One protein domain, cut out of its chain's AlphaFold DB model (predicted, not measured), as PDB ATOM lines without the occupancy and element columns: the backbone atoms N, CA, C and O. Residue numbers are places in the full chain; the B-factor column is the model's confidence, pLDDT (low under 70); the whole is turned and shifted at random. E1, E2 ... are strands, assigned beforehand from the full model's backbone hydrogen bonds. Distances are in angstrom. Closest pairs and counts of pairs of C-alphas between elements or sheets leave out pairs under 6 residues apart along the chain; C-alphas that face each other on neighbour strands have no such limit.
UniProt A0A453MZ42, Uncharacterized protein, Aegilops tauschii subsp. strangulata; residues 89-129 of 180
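AT A GLANCE: This is residues 89 to 129 of the 180 residues of an uncharacterized protein of Aegilops tauschii subsp. strangulata (UniProt A0A453MZ42). With little regular structure, this is a small, strongly twisted sheet of three strands, with a long loop, residues 95 to 113, that folds back beside E1, reaches past its start and returns to E2. The printed part has 41 residues, 16 of them in E1, E2 and E3, in that chain order; the sheet order is the same, mixed, and the class is all strand. It is elongated, spanning 33 by 19 by 16 A, and only just compact, close to loose, with a radius of gyration of the C-alphas of 10.6 A.

IN THESE COORDINATES: E2, residues 114 to 119, measures 16.1 A. E1, residues 90 to 94, begins at C-alpha 90 (-10.558, 38.957, 31.396) and measures 13.3 A. E3, residues 122 to 126, ends at C-alpha 126 (-5.460, 34.983, 40.989) and measures 12.5 A.

HOW THE PARTS SIT: Inner strand E2 is parallel to E1 at 28 degrees, with N 93 and O 116 at 2.8 A. E2 and E3 form an antiparallel hairpin at 140 degrees, with N 117 and O 124 at 2.8 A, both pairs within hydrogen-bond range.

THE WHOLE: The C-alphas farthest apart, of Gly 108 and Ala 120, are 33.4 A apart. The printed part has no cut. The link E1 to E2 is long, E2 to E3 tight. Residues 97 to 100 have pLDDT under 70.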
ATOM      1  N   PRO A  89      -9.021  38.596  26.873       91.00
ATOM      2  CA  PRO A  89     -10.211  38.256  27.644       91.00
ATOM      3  C   PRO A  89      -9.889  38.205  29.139       91.00
ATOM      4  O   PRO A  89      -8.908  37.569  29.551       91.00
ATOM      5  N   LEU A  90     -10.728  38.852  29.948       91.12
ATOM      6  CA  LEU A  90     -10.558  38.957  31.396       91.12
ATOM      7  C   LEU A  90     -11.721  38.287  32.119       91.12
ATOM      8  O   LEU A  90     -12.880  38.457  31.750       91.12
ATOM      9  N   ARG A  91     -11.401  37.594  33.207       90.25
ATOM     10  CA  ARG A  91     -12.383  37.097  34.170       90.25
ATOM     11  C   ARG A  91     -12.318  37.918  35.442       90.25
ATOM     12  O   ARG A  91     -11.218  38.154  35.939       90.25
ATOM     13  N   VAL A  92     -13.467  38.317  35.980       89.38
ATOM     14  CA  VAL A  92     -13.550  39.030  37.261       89.38
ATOM     15  C   VAL A  92     -14.380  38.206  38.239       89.38
ATOM     16  O   VAL A  92     -15.576  38.011  38.050       89.38
ATOM     17  N   GLU A  93     -13.730  37.725  39.290       87.94
ATOM     18  CA  GLU A  93     -14.339  36.980  40.389       87.94
ATOM     19  C   GLU A  93     -14.604  37.922  41.571       87.94
ATOM     20  O   GLU A  93     -13.832  38.851  41.826       87.94
ATOM     21  N   ARG A  94     -15.669  37.676  42.340       85.81
ATOM     22  CA  ARG A  94     -15.989  38.439  43.559       85.81
ATOM     23  C   ARG A  94     -16.060  37.513  44.762       85.81
ATOM     24  O   ARG A  94     -16.682  36.460  44.705       85.81
ATOM     25  N   VAL A  95     -15.527  37.957  45.903       80.00
ATOM     26  CA  VAL A  95     -15.504  37.153  47.147       80.00
ATOM     27  C   VAL A  95     -16.913  36.757  47.625       80.00
ATOM     28  O   VAL A  95     -17.085  35.701  48.226       80.00
ATOM     29  N   ARG A  96     -17.932  37.601  47.396       74.62
ATOM     30  CA  ARG A  96     -19.303  37.408  47.920       74.62
ATOM     31  C   ARG A  96     -20.424  37.732  46.919       74.62
ATOM     32  O   ARG A  96     -21.453  38.262  47.321       74.62
ATOM     33  N   GLY A  97     -20.238  37.471  45.626       63.78
ATOM     34  CA  GLY A  97     -21.110  38.080  44.609       63.78
ATOM     35  C   GLY A  97     -21.460  37.245  43.389       63.78
ATOM     36  O   GLY A  97     -21.823  37.837  42.382       63.78
ATOM     37  N   GLY A  98     -21.351  35.914  43.447       64.81
ATOM     38  CA  GLY A  98     -21.470  35.099  42.236       64.81
ATOM     39  C   GLY A  98     -20.421  35.500  41.191       64.81
ATOM     40  O   GLY A  98     -19.370  36.038  41.541       64.81
ATOM     41  N   TYR A  99     -20.711  35.228  39.924       64.88
ATOM     42  CA  TYR A  99     -19.795  35.438  38.809       64.88
ATOM     43  C   TYR A  99     -20.264  36.601  37.925       64.88
ATOM     44  O   TYR A  99     -21.394  36.565  37.432       64.88
ATOM     45  N   ASP A 100     -19.412  37.611  37.709       68.88
ATOM     46  CA  ASP A 100     -19.644  38.610  36.657       68.88
ATOM     47  C   ASP A 100     -19.373  37.965  35.285       68.88
ATOM     48  O   ASP A 100     -18.455  37.152  35.175       68.88
ATOM     49  N   PRO A 101     -20.111  38.323  34.216       77.62
ATOM     50  CA  PRO A 101     -19.799  37.844  32.874       77.62
ATOM     51  C   PRO A 101     -18.335  38.125  32.512       77.62
ATOM     52  O   PRO A 101     -17.821  39.211  32.795       77.62
ATOM     53  N   ASP A 102     -17.680  37.168  31.848       84.19
ATOM     54  CA  ASP A 102     -16.315  37.377  31.365       84.19
ATOM     55  C   ASP A 102     -16.263  38.582  30.415       84.19
ATOM     56  O   ASP A 102     -17.062  38.712  29.482       84.19
ATOM     57  N   ILE A 103     -15.268  39.438  30.618       88.00
ATOM     58  CA  ILE A 103     -15.040  40.630  29.813       88.00
ATOM     59  C   ILE A 103     -14.300  40.234  28.535       88.00
ATOM     60  O   ILE A 103     -13.316  39.494  28.577       88.00
ATOM     61  N   TYR A 104     -14.756  40.786  27.404       84.94
ATOM     62  CA  TYR A 104     -14.245  40.478  26.065       84.94
ATOM     63  C   TYR A 104     -14.303  38.971  25.774       84.94
ATOM     64  O   TYR A 104     -13.292  38.302  25.606       84.94
ATOM     65  N   THR A 105     -15.519  38.425  25.738       81.12
ATOM     66  CA  THR A 105     -15.772  37.028  25.365       81.12
ATOM     67  C   THR A 105     -16.827  36.917  24.276       81.12
ATOM     68  O   THR A 105     -17.642  37.817  24.081       81.12
ATOM     69  N   GLY A 106     -16.781  35.818  23.522       78.00
ATOM     70  CA  GLY A 106     -17.689  35.551  22.411       78.00
ATOM     71  C   GLY A 106     -17.230  34.356  21.569       78.00
ATOM     72  O   GLY A 106     -16.163  33.791  21.830       78.00
ATOM     73  N   PRO A 107     -18.018  33.948  20.560       77.12
ATOM     74  CA  PRO A 107     -17.611  32.908  19.620       77.12
ATOM     75  C   PRO A 107     -16.259  33.245  18.974       77.12
ATOM     76  O   PRO A 107     -16.067  34.352  18.481       77.12
ATOM     77  N   GLY A 108     -15.316  32.301  18.999       80.19
ATOM     78  CA  GLY A 108     -13.965  32.496  18.456       80.19
ATOM     79  C   GLY A 108     -12.970  33.185  19.398       80.19
ATOM     80  O   GLY A 108     -11.775  33.162  19.117       80.19
ATOM     81  N   VAL A 109     -13.417  33.723  20.539       79.25
ATOM     82  CA  VAL A 109     -12.526  34.308  21.547       79.25
ATOM     83  C   VAL A 109     -12.062  33.216  22.526       79.25
ATOM     84  O   VAL A 109     -12.903  32.506  23.088       79.25
ATOM     85  N   PRO A 110     -10.745  33.043  22.752       78.69
ATOM     86  CA  PRO A 110     -10.236  32.081  23.724       78.69
ATOM     87  C   PRO A 110     -10.777  32.335  25.136       78.69
ATOM     88  O   PRO A 110     -11.087  33.466  25.508       78.69
ATOM     89  N   ARG A 111     -10.834  31.283  25.963       77.25
ATOM     90  CA  ARG A 111     -11.165  31.450  27.387       77.25
ATOM     91  C   ARG A 111     -10.192  32.438  28.054       77.25
ATOM     92  O   ARG A 111      -9.000  32.398  27.727       77.25
ATOM     93  N   PRO A 112     -10.661  33.259  29.014       79.25
ATOM     94  CA  PRO A 112      -9.809  34.186  29.745       79.25
ATOM     95  C   PRO A 112      -8.566  33.527  30.315       79.25
ATOM     96  O   PRO A 112      -8.630  32.506  31.001       79.25
ATOM     97  N   ARG A 113      -7.421  34.139  30.016       76.12
ATOM     98  CA  ARG A 113      -6.112  33.714  30.529       76.12
ATOM     99  C   ARG A 113      -5.715  34.469  31.793       76.12
ATOM    100  O   ARG A 113      -4.800  34.039  32.487       76.12
ATOM    101  N   VAL A 114      -6.398  35.577  32.081       89.75
ATOM    102  CA  VAL A 114      -6.181  36.415  33.259       89.75
ATOM    103  C   VAL A 114      -7.467  36.429  34.074       89.75
ATOM    104  O   VAL A 114      -8.540  36.721  33.549       89.75
ATOM    105  N   THR A 115      -7.352  36.082  35.353       90.94
ATOM    106  CA  THR A 115      -8.453  36.134  36.317       90.94
ATOM    107  C   THR A 115      -8.104  37.133  37.409       90.94
ATOM    108  O   THR A 115      -7.033  37.052  38.014       90.94
ATOM    109  N   LEU A 116      -9.006  38.081  37.634       91.81
ATOM    110  CA  LEU A 116      -8.902  39.115  38.647       91.81
ATOM    111  C   LEU A 116      -9.892  38.818  39.771       91.81
ATOM    112  O   LEU A 116     -11.051  38.514  39.505       91.81
ATOM    113  N   LEU A 117      -9.460  38.942  41.020       91.06
ATOM    114  CA  LEU A 117     -10.336  38.967  42.182       91.06
ATOM    115  C   LEU A 117     -10.640  40.420  42.535       91.06
ATOM    116  O   LEU A 117      -9.726  41.171  42.870       91.06
ATOM    117  N   TYR A 118     -11.913  40.805  42.497       89.00
ATOM    118  CA  TYR A 118     -12.368  42.091  43.007       89.00
ATOM    119  C   TYR A 118     -12.804  41.955  44.470       89.00
ATOM    120  O   TYR A 118     -13.789  41.276  44.792       89.00
ATOM    121  N   SER A 119     -12.066  42.599  45.375       88.38
ATOM    122  CA  SER A 119     -12.362  42.613  46.811       88.38
ATOM    123  C   SER A 119     -11.986  43.954  47.438       88.38
ATOM    124  O   SER A 119     -10.974  44.539  47.076       88.38
ATOM    125  N   ALA A 120     -12.820  44.479  48.346       85.44
ATOM    126  CA  ALA A 120     -12.561  45.735  49.068       85.44
ATOM    127  C   ALA A 120     -12.065  46.898  48.172       85.44
ATOM    128  O   ALA A 120     -11.157  47.640  48.541       85.44
ATOM    129  N   ASN A 121     -12.660  47.045  46.983       83.69
ATOM    130  CA  ASN A 121     -12.295  48.044  45.974       83.69
ATOM    131  C   ASN A 121     -10.880  47.908  45.367       83.69
ATOM    132  O   ASN A 121     -10.338  48.876  44.842       83.69
ATOM    133  N   HIS A 122     -10.305  46.708  45.417       87.94
ATOM    134  CA  HIS A 122      -9.010  46.357  44.843       87.94
ATOM    135  C   HIS A 122      -9.149  45.167  43.892       87.94
ATOM    136  O   HIS A 122     -10.042  44.331  44.048       87.94
ATOM    137  N   TYR A 123      -8.252  45.108  42.907       90.50
ATOM    138  CA  TYR A 123      -8.117  43.984  41.988       90.50
ATOM    139  C   TYR A 123      -6.816  43.244  42.280       90.50
ATOM    140  O   TYR A 123      -5.748  43.853  42.295       90.50
ATOM    141  N   GLU A 124      -6.906  41.933  42.458       91.81
ATOM    142  CA  GLU A 124      -5.753  41.050  42.638       91.81
ATOM    143  C   GLU A 124      -5.703  40.015  41.514       91.81
ATOM    144  O   GLU A 124      -6.740  39.558  41.040       91.81
ATOM    145  N   ILE A 125      -4.506  39.615  41.083       92.62
ATOM    146  CA  ILE A 125      -4.353  38.545  40.090       92.62
ATOM    147  C   ILE A 125      -4.402  37.202  40.819       92.62
ATOM    148  O   ILE A 125      -3.564  36.934  41.680       92.62
ATOM    149  N   ILE A 126      -5.344  36.338  40.439       92.06
ATOM    150  CA  ILE A 126      -5.460  34.983  40.989       92.06
ATOM    151  C   ILE A 126      -5.127  33.927  39.936       92.06
ATOM    152  O   ILE A 126      -5.404  34.084  38.747       92.06
ATOM    153  N   TYR A 127      -4.538  32.823  40.392       89.88
ATOM    154  CA  TYR A 127      -4.156  31.699  39.542       89.88
ATOM    155  C   TYR A 127      -4.964  30.455  39.922       89.88
ATOM    156  O   TYR A 127      -5.073  30.150  41.116       89.88
ATOM    157  N   PRO A 128      -5.507  29.704  38.944       84.50
ATOM    158  CA  PRO A 128      -6.156  28.431  39.216       84.50
ATOM    159  C   PRO A 128      -5.207  27.488  39.951       84.50
ATOM    160  O   PRO A 128      -4.019  27.397  39.627       84.50
ATOM    161  N   ARG A 129      -5.741  26.743  40.921       84.75
ATOM    162  CA  ARG A 129      -4.981  25.662  41.544       84.75
ATOM    163  C   ARG A 129      -4.685  24.608  40.477       84.75
ATOM    164  O   ARG A 129      -5.575  24.246  39.708       84.75
TER     165      ARG A 129